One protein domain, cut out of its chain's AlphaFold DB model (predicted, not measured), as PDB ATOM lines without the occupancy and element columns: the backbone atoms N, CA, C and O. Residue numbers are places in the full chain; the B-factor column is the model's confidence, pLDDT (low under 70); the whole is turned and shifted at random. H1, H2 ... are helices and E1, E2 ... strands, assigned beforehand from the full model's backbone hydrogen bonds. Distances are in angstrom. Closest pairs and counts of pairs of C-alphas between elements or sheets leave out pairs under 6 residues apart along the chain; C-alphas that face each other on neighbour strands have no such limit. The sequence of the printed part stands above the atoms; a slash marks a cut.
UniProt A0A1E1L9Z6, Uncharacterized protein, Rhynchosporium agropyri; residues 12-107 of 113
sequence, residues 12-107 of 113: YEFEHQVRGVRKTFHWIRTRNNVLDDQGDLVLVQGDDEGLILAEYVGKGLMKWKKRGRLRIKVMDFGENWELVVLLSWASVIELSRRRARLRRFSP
ATOM      1  N   TYR A  12      38.003  27.923 -23.994       89.75
ATOM      2  CA  TYR A  12      37.087  26.790 -24.076       89.75
ATOM      3  C   TYR A  12      37.035  26.323 -25.516       89.75
ATOM      4  O   TYR A  12      36.596  27.062 -26.396       89.75
ATOM      5  N   GLU A  13      37.507  25.108 -25.730       92.88
ATOM      6  CA  GLU A  13      37.571  24.487 -27.040       92.88
ATOM      7  C   GLU A  13      36.300  23.698 -27.337       92.88
ATOM      8  O   GLU A  13      35.738  23.041 -26.457       92.88
ATOM      9  N   PHE A  14      35.863  23.753 -28.590       93.94
ATOM     10  CA  PHE A  14      34.934  22.787 -29.154       93.94
ATOM     11  C   PHE A  14      35.242  22.568 -30.633       93.94
ATOM     12  O   PHE A  14      35.898  23.382 -31.284       93.94
ATOM     13  N   GLU A  15      34.732  21.472 -31.180       93.81
ATOM     14  CA  GLU A  15      34.907  21.132 -32.585       93.81
ATOM     15  C   GLU A  15      33.555  21.010 -33.272       93.81
ATOM     16  O   GLU A  15      32.581  20.526 -32.691       93.81
ATOM     17  N   HIS A  16      33.495  21.458 -34.520       92.00
ATOM     18  CA  HIS A  16      32.295  21.381 -35.336       92.00
ATOM     19  C   HIS A  16      32.655  21.129 -36.801       92.00
ATOM     20  O   HIS A  16      33.689  21.581 -37.298       92.00
ATOM     21  N   GLN A  17      31.804  20.379 -37.497       90.81
ATOM     22  CA  GLN A  17      31.995  20.075 -38.905       90.81
ATOM     23  C   GLN A  17      31.395  21.186 -39.763       90.81
ATOM     24  O   GLN A  17      30.199  21.439 -39.718       90.81
ATOM     25  N   VAL A  18      32.227  21.817 -40.584       87.94
ATOM     26  CA  VAL A  18      31.847  22.908 -41.481       87.94
ATOM     27  C   VAL A  18      32.135  22.461 -42.901       87.94
ATOM     28  O   VAL A  18      33.289  22.202 -43.242       87.94
ATOM     29  N   ARG A  19      31.097  22.379 -43.740       87.00
ATOM     30  CA  ARG A  19      31.220  21.962 -45.153       87.00
ATOM     31  C   ARG A  19      32.014  20.654 -45.314       87.00
ATOM     32  O   ARG A  19      32.884  20.539 -46.167       87.00
ATOM     33  N   GLY A  20      31.757  19.687 -44.434       86.31
ATOM     34  CA  GLY A  20      32.440  18.391 -44.435       86.31
ATOM     35  C   GLY A  20      33.792  18.360 -43.711       86.31
ATOM     36  O   GLY A  20      34.254  17.272 -43.380       86.31
ATOM     37  N   VAL A  21      34.389  19.508 -43.374       89.75
ATOM     38  CA  VAL A  21      35.704  19.594 -42.720       89.75
ATOM     39  C   VAL A  21      35.548  19.870 -41.227       89.75
ATOM     40  O   VAL A  21      34.853  20.803 -40.824       89.75
ATOM     41  N   ARG A  22      36.210  19.072 -40.382       91.56
ATOM     42  CA  ARG A  22      36.251  19.305 -38.932       91.56
ATOM     43  C   ARG A  22      37.090  20.549 -38.646       91.56
ATOM     44  O   ARG A  22      38.242  20.629 -39.062       91.56
ATOM     45  N   LYS A  23      36.501  21.515 -37.949       91.94
ATOM     46  CA  LYS A  23      37.168  22.738 -37.505       91.94
ATOM     47  C   LYS A  23      37.104  22.838 -35.988       91.94
ATOM     48  O   LYS A  23      36.098  22.474 -35.377       91.94
ATOM     49  N   THR A  24      38.171  23.373 -35.413       93.50
ATOM     50  CA  THR A  24      38.275  23.671 -33.986       93.50
ATOM     51  C   THR A  24      37.981  25.145 -33.756       93.50
ATOM     52  O   THR A  24      38.393  26.006 -34.539       93.50
ATOM     53  N   PHE A  25      37.259  25.433 -32.684       94.31
ATOM     54  CA  PHE A  25      36.832  26.766 -32.306       94.31
ATOM     55  C   PHE A  25      37.109  27.007 -30.837       94.31
ATOM     56  O   PHE A  25      37.049  26.088 -30.013       94.31
ATOM     57  N   HIS A  26      37.343  28.269 -30.500       93.56
ATOM     58  CA  HIS A  26      37.686  28.648 -29.143       93.56
ATOM     59  C   HIS A  26      36.886  29.846 -28.680       93.56
ATOM     60  O   HIS A  26      36.930  30.918 -29.277       93.56
ATOM     61  N   TRP A  27      36.199  29.670 -27.557       92.75
ATOM     62  CA  TRP A  27      35.722  30.786 -26.760       92.75
ATOM     63  C   TRP A  27      36.848  31.255 -25.846       92.75
ATOM     64  O   TRP A  27      37.322  30.501 -24.995       92.75
ATOM     65  N   ILE A  28      37.260  32.506 -26.003       88.75
ATOM     66  CA  ILE A  28      38.326  33.134 -25.228       88.75
ATOM     67  C   ILE A  28      37.706  34.203 -24.339       88.75
ATOM     68  O   ILE A  28      36.982  35.084 -24.803       88.75
ATOM     69  N   ARG A  29      38.000  34.143 -23.037       84.38
ATOM     70  CA  ARG A  29      37.607  35.193 -22.096       84.38
ATOM     71  C   ARG A  29      38.521  36.406 -22.237       84.38
ATOM     72  O   ARG A  29      39.707  36.318 -21.933       84.38
ATOM     73  N   THR A  30      37.962  37.550 -22.625       78.56
ATOM     74  CA  THR A  30      38.727  38.788 -22.873       78.56
ATOM     75  C   THR A  30      38.771  39.726 -21.671       78.56
ATOM     76  O   THR A  30      39.665  40.562 -21.577       78.56
ATOM     77  N   ARG A  31      37.851  39.578 -20.707       67.81
ATOM     78  CA  ARG A  31      37.878  40.316 -19.432       67.81
ATOM     79  C   ARG A  31      37.590  39.420 -18.230       67.81
ATOM     80  O   ARG A  31      36.590  38.700 -18.196       67.81
ATOM     81  N   ASN A  32      38.430  39.521 -17.202       58.72
ATOM     82  CA  ASN A  32      38.139  39.021 -15.859       58.72
ATOM     83  C   ASN A  32      37.575  40.179 -15.027       58.72
ATOM     84  O   ASN A  32      38.319  41.052 -14.596       58.72
ATOM     85  N   ASN A  33      36.263  40.195 -14.798       56.34
ATOM     86  CA  ASN A  33      35.688  41.064 -13.778       56.34
ATOM     87  C   ASN A  33      35.843  40.372 -12.419       56.34
ATOM     88  O   ASN A  33      35.343  39.268 -12.232       56.34
ATOM     89  N   VAL A  34      36.510  41.023 -11.465       50.75
ATOM     90  CA  VAL A  34      36.695  40.510 -10.090       50.75
ATOM     91  C   VAL A  34      35.350  40.368  -9.354       50.75
ATOM     92  O   VAL A  34      35.194  39.513  -8.492       50.75
ATOM     93  N   LEU A  35      34.355  41.173  -9.741       47.72
ATOM     94  CA  LEU A  35      33.016  41.228  -9.141       47.72
ATOM     95  C   LEU A  35      31.921  40.555  -9.988       47.72
ATOM     96  O   LEU A  35      30.747  40.604  -9.608       47.72
ATOM     97  N   ASP A  36      32.276  39.993 -11.150       55.69
ATOM     98  CA  ASP A  36      31.331  39.333 -12.054       55.69
ATOM     99  C   ASP A  36      31.909  38.010 -12.568       55.69
ATOM    100  O   ASP A  36      32.931  37.950 -13.259       55.69
ATOM    101  N   ASP A  37      31.209  36.928 -12.241       57.00
ATOM    102  CA  ASP A  37      31.560  35.571 -12.654       57.00
ATOM    103  C   ASP A  37      31.496  35.395 -14.180       57.00
ATOM    104  O   ASP A  37      32.047  34.431 -14.718       57.00
ATOM    105  N   GLN A  38      30.853  36.332 -14.889       61.16
ATOM    106  CA  GLN A  38      30.748  36.351 -16.342       61.16
ATOM    107  C   GLN A  38      31.630  37.451 -16.940       61.16
ATOM    108  O   GLN A  38      31.367  38.643 -16.801       61.16
ATOM    109  N   GLY A  39      32.707  37.038 -17.609       70.44
ATOM    110  CA  GLY A  39      33.511  37.927 -18.446       70.44
ATOM    111  C   GLY A  39      32.965  38.040 -19.862       70.44
ATOM    112  O   GLY A  39      32.148  37.222 -20.287       70.44
ATOM    113  N   ASP A  40      33.474  39.025 -20.593       85.12
ATOM    114  CA  ASP A  40      33.276  39.108 -22.037       85.12
ATOM    115  C   ASP A  40      33.982  37.922 -22.717       85.12
ATOM    116  O   ASP A  40      35.040  37.467 -22.259       85.12
ATOM    117  N   LEU A  41      33.375  37.401 -23.784       89.31
ATOM    118  CA  LEU A  41      33.897  36.276 -24.556       89.31
ATOM    119  C   LEU A  41      34.001  36.655 -26.029       89.31
ATOM    120  O   LEU A  41      33.130  37.341 -26.564       89.31
ATOM    121  N   VAL A  42      35.022  36.138 -26.695       91.94
ATOM    122  CA  VAL A  42      35.133  36.155 -28.155       91.94
ATOM    123  C   VAL A  42      35.274  34.731 -28.662       91.94
ATOM    124  O   VAL A  42      35.891  33.901 -28.001       91.94
ATOM    125  N   LEU A  43      34.662  34.447 -29.803       94.00
ATOM    126  CA  LEU A  43      34.771  33.181 -30.508       94.00
ATOM    127  C   LEU A  43      35.722  33.350 -31.685       94.00
ATOM    128  O   LEU A  43      35.529  34.258 -32.494       94.00
ATOM    129  N   VAL A  44      36.690  32.452 -31.795       92.81
ATOM    130  CA  VAL A  44      37.688  32.418 -32.872       92.81
ATOM    131  C   VAL A  44      37.787  31.007 -33.460       92.81
ATOM    132  O   VAL A  44      37.352  30.038 -32.829       92.81
ATOM    133  N   GLN A  45      38.319  30.880 -34.679       91.81
ATOM    134  CA  GLN A  45      38.614  29.581 -35.293       91.81
ATOM    135  C   GLN A  45      40.085  29.225 -35.046       91.81
ATOM    136  O   GLN A  45      40.971  29.944 -35.501       91.81
ATOM    137  N   GLY A  46      40.352  28.095 -34.391       86.12
ATOM    138  CA  GLY A  46      41.711  27.718 -34.004       86.12
ATOM    139  C   GLY A  46      42.406  28.827 -33.204       86.12
ATOM    140  O   GLY A  46      41.807  29.451 -32.333       86.12
ATOM    141  N   ASP A  47      43.662  29.108 -33.537       77.62
ATOM    142  CA  ASP A  47      44.455  30.145 -32.865       77.62
ATOM    143  C   ASP A  47      44.430  31.507 -33.583       77.62
ATOM    144  O   ASP A  47      45.190  32.407 -33.228       77.62
ATOM    145  N   ASP A  48      43.563  31.683 -34.586       79.38
ATOM    146  CA  ASP A  48      43.433  32.956 -35.298       79.38
ATOM    147  C   ASP A  48      42.575  33.953 -34.503       79.38
ATOM    148  O   ASP A  48      41.365  34.087 -34.702       79.38
ATOM    149  N   GLU A  49      43.220  34.675 -33.588       73.94
ATOM    150  CA  GLU A  49      42.590  35.747 -32.807       73.94
ATOM    151  C   GLU A  49      42.283  37.012 -33.631       73.94
ATOM    152  O   GLU A  49      41.560  37.894 -33.159       73.94
ATOM    153  N   GLY A  50      42.788  37.104 -34.868       75.38
ATOM    154  CA  GLY A  50      42.540  38.229 -35.768       75.38
ATOM    155  C   GLY A  50      41.110  38.256 -36.313       75.38
ATOM    156  O   GLY A  50      40.601  39.328 -36.655       75.38
ATOM    157  N   LEU A  51      40.434  37.101 -36.342       86.06
ATOM    158  CA  LEU A  51      39.079  36.960 -36.864       86.06
ATOM    159  C   LEU A  51      38.074  36.545 -35.777       86.06
ATOM    160  O   LEU A  51      37.902  35.373 -35.445       86.06
ATOM    161  N   ILE A  52      37.325  37.528 -35.273       90.38
ATOM    162  CA  ILE A  52      36.255  37.300 -34.292       90.38
ATOM    163  C   ILE A  52      34.984  36.829 -35.006       90.38
ATOM    164  O   ILE A  52      34.321  37.607 -35.694       90.38
ATOM    165  N   LEU A  53      34.597  35.575 -34.774       93.00
ATOM    166  CA  LEU A  53      33.393  34.960 -35.345       93.00
ATOM    167  C   LEU A  53      32.122  35.375 -34.602       93.00
ATOM    168  O   LEU A  53      31.074  35.591 -35.212       93.00
ATOM    169  N   ALA A  54      32.218  35.496 -33.280       93.69
ATOM    170  CA  ALA A  54      31.145  35.950 -32.407       93.69
ATOM    171  C   ALA A  54      31.721  36.628 -31.159       93.69
ATOM    172  O   ALA A  54      32.839  36.346 -30.739       93.69
ATOM    173  N   GLU A  55      30.950  37.518 -30.548       91.62
ATOM    174  CA  GLU A  55      31.300  38.172 -29.290       91.62
ATOM    175  C   GLU A  55      30.121  38.112 -28.321       91.62
ATOM    176  O   GLU A  55      28.974  38.376 -28.683       91.62
ATOM    177  N   TYR A  56      30.406  37.777 -27.069       89.44
ATOM    178  CA  TYR A  56      29.484  37.954 -25.964       89.44
ATOM    179  C   TYR A  56      29.983  39.092 -25.087       89.44
ATOM    180  O   TYR A  56      31.059  39.011 -24.496       89.44
ATOM    181  N   VAL A  57      29.167  40.134 -24.985       84.88
ATOM    182  CA  VAL A  57      29.403  41.259 -24.084       84.88
ATOM    183  C   VAL A  57      28.488  41.087 -22.879       84.88
ATOM    184  O   VAL A  57      27.258  41.100 -23.009       84.88
ATOM    185  N   GLY A  58      29.094  40.898 -21.709       75.88
ATOM    186  CA  GLY A  58      28.400  40.753 -20.436       75.88
ATOM    187  C   GLY A  58      27.688  42.036 -19.996       75.88
ATOM    188  O   GLY A  58      27.675  43.057 -20.685       75.88
ATOM    189  N   LYS A  59      27.063  42.006 -18.814       68.06
ATOM    190  CA  LYS A  59      26.258  43.136 -18.310       68.06
ATOM    191  C   LYS A  59      27.071  44.391 -17.948       68.06
ATOM    192  O   LYS A  59      26.472  45.451 -17.762       68.06
ATOM    193  N   GLY A  60      28.398  44.308 -17.862       59.75
ATOM    194  CA  GLY A  60      29.216  45.370 -17.272       59.75
ATOM    195  C   GLY A  60      28.838  45.645 -15.804       59.75
ATOM    196  O   GLY A  60      27.953  45.010 -15.235       59.75
ATOM    197  N   LEU A  61      29.496  46.622 -15.173       54.34
ATOM    198  CA  LEU A  61      29.285  46.963 -13.752       54.34
ATOM    199  C   LEU A  61      27.860  47.468 -13.429       54.34
ATOM    200  O   LEU A  61      27.439  47.451 -12.273       54.34
ATOM    201  N   MET A  62      27.076  47.878 -14.433       52.66
ATOM    202  CA  MET A  62      25.742  48.460 -14.248       52.66
ATOM    203  C   MET A  62      24.657  47.368 -14.268       52.66
ATOM    204  O   MET A  62      23.944  47.147 -15.249       52.66
ATOM    205  N   LYS A  63      24.553  46.660 -13.138       53.88
ATOM    206  CA  LYS A  63      23.821  45.393 -12.936       53.88
ATOM    207  C   LYS A  63      22.312  45.399 -13.272       53.88
ATOM    208  O   LYS A  63      21.734  44.324 -13.441       53.88
ATOM    209  N   TRP A  64      21.649  46.556 -13.365       54.62
ATOM    210  CA  TRP A  64      20.182  46.626 -13.211       54.62
ATOM    211  C   TRP A  64      19.357  46.745 -14.504       54.62
ATOM    212  O   TRP A  64      18.178  46.412 -14.472       54.62
ATOM    213  N   LYS A  65      19.922  47.164 -15.650       51.22
ATOM    214  CA  LYS A  65      19.098  47.457 -16.852       51.22
ATOM    215  C   LYS A  65      19.504  46.787 -18.167       51.22
ATOM    216  O   LYS A  65      18.700  46.783 -19.094       51.22
ATOM    217  N   LYS A  66      20.696  46.196 -18.293       57.78
ATOM    218  CA  LYS A  66      21.129  45.559 -19.552       57.78
ATOM    219  C   LYS A  66      21.195  44.046 -19.397       57.78
ATOM    220  O   LYS A  66      21.672  43.568 -18.377       57.78
ATOM    221  N   ARG A  67      20.679  43.290 -20.371       70.38
ATOM    222  CA  ARG A  67      20.965  41.854 -20.546       70.38
ATOM    223  C   ARG A  67      22.269  41.738 -21.346       70.38
ATOM    224  O   ARG A  67      22.523  42.603 -22.185       70.38
ATOM    225  N   GLY A  68      23.093  40.728 -21.052       78.06
ATOM    226  CA  GLY A  68      24.274  40.437 -21.870       78.06
ATOM    227  C   GLY A  68      23.864  40.234 -23.329       78.06
ATOM    228  O   GLY A  68      22.728  39.837 -23.601       78.06
ATOM    229  N   ARG A  69      24.753  40.560 -24.265       85.94
ATOM    230  CA  ARG A  69      24.460  40.517 -25.698       85.94
ATOM    231  C   ARG A  69      25.439  39.588 -26.394       85.94
ATOM    232  O   ARG A  69      26.639  39.838 -26.361       85.94
ATOM    233  N   LEU A  70      24.903  38.563 -27.045       90.44
ATOM    234  CA  LEU A  70      25.627  37.736 -27.999       90.44
ATOM    235  C   LEU A  70      25.460  38.352 -29.393       90.44
ATOM    236  O   LEU A  70      24.342  38.668 -29.800       90.44
ATOM    237  N   ARG A  71      26.567  38.574 -30.095       91.00
ATOM    238  CA  ARG A  71      26.608  39.065 -31.474       91.00
ATOM    239  C   ARG A  71      27.391  38.076 -32.315       91.00
ATOM    240  O   ARG A  71      28.514  37.729 -31.962       91.00
ATOM    241  N   ILE A  72      26.815  37.666 -33.432       92.19
ATOM    242  CA  ILE A  72      27.452  36.781 -34.405       92.19
ATOM    243  C   ILE A  72      27.924  37.670 -35.553       92.19
ATOM    244  O   ILE A  72      27.139  38.459 -36.075       92.19
ATOM    245  N   LYS A  73      29.220  37.629 -35.868       88.31
ATOM    246  CA  LYS A  73      29.843  38.494 -36.885       88.31
ATOM    247  C   LYS A  73      30.010  37.777 -38.218       88.31
ATOM    248  O   LYS A  73      29.826  38.394 -39.260       88.31
ATOM    249  N   VAL A  74      30.356  36.491 -38.181       82.62
ATOM    250  CA  VAL A  74      30.614  35.685 -39.379       82.62
ATOM    251  C   VAL A  74      29.584  34.568 -39.478       82.62
ATOM    252  O   VAL A  74      29.407  33.802 -38.533       82.62
ATOM    253  N   MET A  75      28.934  34.477 -40.639       71.56
ATOM    254  CA  MET A  75      27.828  33.550 -40.918       71.56
ATOM    255  C   MET A  75      28.179  32.459 -41.940       71.56
ATOM    256  O   MET A  75      27.363  31.584 -42.205       71.56
ATOM    257  N   ASP A  76      29.391  32.464 -42.504       79.56
ATOM    258  CA  ASP A  76      29.737  31.616 -43.659       79.56
ATOM    259  C   ASP A  76      30.032  30.134 -43.320       79.56
ATOM    260  O   ASP A  76      30.532  29.366 -44.143       79.56
ATOM    261  N   PHE A  77      29.708  29.688 -42.105       82.19
ATOM    262  CA  PHE A  77      29.974  28.321 -41.637       82.19
ATOM    263  C   PHE A  77      28.855  27.317 -41.961       82.19
ATOM    264  O   PHE A  77      28.966  26.145 -41.605       82.19
ATOM    265  N   GLY A  78      27.830  27.744 -42.700       79.25
ATOM    266  CA  GLY A  78      26.740  26.893 -43.175       79.25
ATOM    267  C   GLY A  78      25.479  26.963 -42.316       79.25
ATOM    268  O   GLY A  78      25.376  27.746 -41.367       79.25
ATOM    269  N   GLU A  79      24.495  26.144 -42.685       75.38
ATOM    270  CA  GLU A  79      23.213  26.064 -41.988       75.38
ATOM    271  C   GLU A  79      23.421  25.652 -40.524       75.38
ATOM    272  O   GLU A  79      24.227  24.776 -40.216       75.38
ATOM    273  N   ASN A  80      22.674  26.279 -39.612       86.06
ATOM    274  CA  ASN A  80      22.735  26.062 -38.159       86.06
ATOM    275  C   ASN A  80      23.969  26.621 -37.432       86.06
ATOM    276  O   ASN A  80      24.101  26.393 -36.228       86.06
ATOM    277  N   TRP A  81      24.841  27.395 -38.088       90.19
ATOM    278  CA  TRP A  81      25.989  28.001 -37.404       90.19
ATOM    279  C   TRP A  81      25.583  28.819 -36.167       90.19
ATOM    280  O   TRP A  81      26.180  28.678 -35.101       90.19
ATOM    281  N   GLU A  82      24.510  29.606 -36.262       90.69
ATOM    282  CA  GLU A  82      23.999  30.380 -35.126       90.69
ATOM    283  C   GLU A  82      23.613  29.497 -33.937       90.69
ATOM    284  O   GLU A  82      23.871  29.851 -32.785       90.69
ATOM    285  N   LEU A  83      23.044  28.322 -34.213       92.19
ATOM    286  CA  LEU A  83      22.676  27.353 -33.190       92.19
ATOM    287  C   LEU A  83      23.923  26.777 -32.511       92.19
ATOM    288  O   LEU A  83      23.958  26.672 -31.287       92.19
ATOM    289  N   VAL A  84      24.968  26.461 -33.277       93.62
ATOM    290  CA  VAL A  84      26.254  25.980 -32.744       93.62
ATOM    291  C   VAL A  84      26.907  27.037 -31.853       93.62
ATOM    292  O   VAL A  84      27.351  26.731 -30.741       93.62
ATOM    293  N   VAL A  85      26.924  28.295 -32.300       94.12
ATOM    294  CA  VAL A  85      27.423  29.428 -31.508       94.12
ATOM    295  C   VAL A  85      26.615  29.569 -30.217       94.12
ATOM    296  O   VAL A  85      27.201  29.704 -29.145       94.12
ATOM    297  N   LEU A  86      25.285  29.484 -30.288       93.44
ATOM    298  CA  LEU A  86      24.403  29.616 -29.129       93.44
ATOM    299  C   LEU A  86      24.587  28.476 -28.115       93.44
ATOM    300  O   LEU A  86      24.690  28.737 -26.915       93.44
ATOM    301  N   LEU A  87      24.664  27.228 -28.582       94.88
ATOM    302  CA  LEU A  87      24.859  26.052 -27.731       94.88
ATOM    303  C   LEU A  87      26.234  26.071 -27.057       94.88
ATOM    304  O   LEU A  87      26.320  25.931 -25.837       94.88
ATOM    305  N   SER A  88      27.301  26.308 -27.826       94.88
ATOM    306  CA  SER A  88      28.666  26.370 -27.286       94.88
ATOM    307  C   SER A  88      28.828  27.518 -26.285       94.88
ATOM    308  O   SER A  88      29.379  27.320 -25.199       94.88
ATOM    309  N   TRP A  89      28.271  28.696 -26.581       93.12
ATOM    310  CA  TRP A  89      28.236  29.821 -25.650       93.12
ATOM    311  C   TRP A  89      27.502  29.467 -24.350       93.12
ATOM    312  O   TRP A  89      28.024  29.710 -23.258       93.12
ATOM    313  N   ALA A  90      26.316  28.854 -24.437       91.44
ATOM    314  CA  ALA A  90      25.543  28.461 -23.260       91.44
ATOM    315  C   ALA A  90      26.318  27.475 -22.368       91.44
ATOM    316  O   ALA A  90      26.328  27.630 -21.142       91.44
ATOM    317  N   SER A  91      27.033  26.516 -22.968       92.00
ATOM    318  CA  SER A  91      27.919  25.596 -22.248       92.00
ATOM    319  C   SER A  91      29.034  26.330 -21.500       92.00
ATOM    320  O   SER A  91      29.263  26.058 -20.319       92.00
ATOM    321  N   VAL A  92      29.694  27.306 -22.137       89.50
ATOM    322  CA  VAL A  92      30.749  28.121 -21.505       89.50
ATOM    323  C   VAL A  92      30.209  28.926 -20.319       89.50
ATOM    324  O   VAL A  92      30.847  28.999 -19.259       89.50
ATOM    325  N   ILE A  93      29.015  29.501 -20.460       85.12
ATOM    326  CA  ILE A  93      28.351  30.241 -19.383       85.12
ATOM    327  C   ILE A  93      28.014  29.322 -18.205       85.12
ATOM    328  O   ILE A  93      28.257  29.695 -17.054       85.12
ATOM    329  N   GLU A  94      27.493  28.122 -18.459       86.44
ATOM    330  CA  GLU A  94      27.171  27.174 -17.390       86.44
ATOM    331  C   GLU A  94      28.429  26.650 -16.686       86.44
ATOM    332  O   GLU A  94      28.462  26.594 -15.456       86.44
ATOM    333  N   LEU A  95      29.505  26.356 -17.425       84.12
ATOM    334  CA  LEU A  95      30.805  26.004 -16.840       84.12
ATOM    335  C   LEU A  95      31.329  27.118 -15.926       84.12
ATOM    336  O   LEU A  95      31.777  26.850 -14.809       84.12
ATOM    337  N   SER A  96      31.220  28.374 -16.362       77.88
ATOM    338  CA  SER A  96      31.623  29.538 -15.563       77.88
ATOM    339  C   SER A  96      30.793  29.657 -14.279       77.88
ATOM    340  O   SER A  96      31.352  29.825 -13.193       77.88
ATOM    341  N   ARG A  97      29.467  29.476 -14.367       78.81
ATOM    342  CA  ARG A  97      28.557  29.478 -13.207       78.81
ATOM    343  C   ARG A  97      28.843  28.339 -12.232       78.81
ATOM    344  O   ARG A  97      28.821  28.562 -11.023       78.81
ATOM    345  N   ARG A  98      29.138  27.133 -12.725       79.56
ATOM    346  CA  ARG A  98      29.536  25.991 -11.885       79.56
ATOM    347  C   ARG A  98      30.791  26.310 -11.079       79.56
ATOM    348  O   ARG A  98      30.790  26.099  -9.869       79.56
ATOM    349  N   ARG A  99      31.821  26.889 -11.709       75.38
ATOM    350  CA  ARG A  99      33.044  27.307 -11.001       75.38
ATOM    351  C   ARG A  99      32.771  28.380  -9.951       75.38
ATOM    352  O   ARG A  99      33.321  28.303  -8.858       75.38
ATOM    353  N   ALA A 100      31.908  29.347 -10.251       73.31
ATOM    354  CA  ALA A 100      31.504  30.367  -9.286       73.31
ATOM    355  C   ALA A 100      30.793  29.771  -8.063       73.31
ATOM    356  O   ALA A 100      31.125  30.117  -6.930       73.31
ATOM    357  N   ARG A 101      29.862  28.827  -8.280       77.50
ATOM    358  CA  ARG A 101      29.210  28.088  -7.188       77.50
ATOM    359  C   ARG A 101      30.246  27.369  -6.324       77.50
ATOM    360  O   ARG A 101      30.241  27.565  -5.119       77.50
ATOM    361  N   LEU A 102      31.176  26.626  -6.929       73.50
ATOM    362  CA  LEU A 102      32.231  25.918  -6.192       73.50
ATOM    363  C   LEU A 102      33.106  26.856  -5.346       73.50
ATOM    364  O   LEU A 102      33.408  26.531  -4.206       73.50
ATOM    365  N   ARG A 103      33.466  28.042  -5.860       67.88
ATOM    366  CA  ARG A 103      34.244  29.031  -5.091       67.88
ATOM    367  C   ARG A 103      33.490  29.579  -3.883       67.88
ATOM    368  O   ARG A 103      34.110  29.775  -2.846       67.88
ATOM    369  N   ARG A 104      32.175  29.799  -3.996       62.41
ATOM    370  CA  ARG A 104      31.340  30.256  -2.869       62.41
ATOM    371  C   ARG A 104      31.242  29.231  -1.739       62.41
ATOM    372  O   ARG A 104      31.042  29.626  -0.601       62.41
ATOM    373  N   PHE A 105      31.381  27.946  -2.053       58.75
ATOM    374  CA  PHE A 105      31.366  26.859  -1.070       58.75
ATOM    375  C   PHE A 105      32.777  26.392  -0.665       58.75
ATOM    376  O   PHE A 105      32.906  25.403   0.052       58.75
ATOM    377  N   SER A 106      33.838  27.077  -1.109       50.56
ATOM    378  CA  SER A 106      35.214  26.762  -0.716       50.56
ATOM    379  C   SER A 106      35.485  27.257   0.716       50.56
ATOM    380  O   SER A 106      35.309  28.453   0.965       50.56
ATOM    381  N   PRO A 107      35.970  26.402   1.645       52.44
ATOM    382  CA  PRO A 107      36.232  26.761   3.049       52.44
ATOM    383  C   PRO A 107      37.211  27.929   3.243       52.44
ATOM    384  O   PRO A 107      37.241  28.548   4.299       52.44
TER     385      PRO A 107
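Overview. This is residues 12 to 107 of the 113 residues of an uncharacterized protein of Rhynchosporium agropyri (UniProt A0A1E1L9Z6). A five-stranded sheet, curled like part of a barrel, wraps round one side of the long helix H1, which crosses its inner face slantwise. Residues 102 to 107, of which 102 to 104 belong to H1, stick out. The 96 printed residues include E1, E2, E3, E4, E5 and H1 in chain order; the antiparallel sheet has the same strand order, and the class is mixed, helices and strands. The whole is only just compact, close to loose, with a radius of gyration of the C-alphas of 14.6 A and spans of 47 by 31 by 23 A.

Along the chain. E1, residues 12 to 18, begins at C-alpha 12 (37.087, 26.790, -24.076) and is 18.6 A long. E2, residues 21 to 29, is 25.9 A long. E3 is residues 41 to 45, E4 54 to 57 and E5 69 to 72. H1, residues 81 to 104, is 35.0 A long and ends at C-alpha 104 (31.340, 30.256, -2.869).

Arrangement. The strands form a meander, each the antiparallel neighbour of the one before, and each successive pair is a hairpin. Within hydrogen-bond range are N 14 and O 25, 3.0 A; N 26 and O 44, 2.9 A; N 43 and O 54, 2.8 A; and N 55 and O 71, 2.8 A. H1 is on the sheet at a height of 10.1 A, over E2, at 39 degrees to it on the local plane. The closest C-alphas of E1 and H1 are those of Tyr 12 and Val 92, 7.0 A apart; for E5 and H1, Ile 72 and Glu 82, 7.3 A. E3 and H1 are near each other, while E1 and E5 are apart. In H1 every O i to N i+4 pair is within hydrogen-bond range.

Size, cuts and confidence. The C-alphas of Arg 19 and Pro 107 are farthest apart, 48.7 A. The printed part has no cut. The links E2 to E3 and E4 to E5 are long. Residues 31 to 38, 59 to 66 and 103 to 107 have pLDDT under 70.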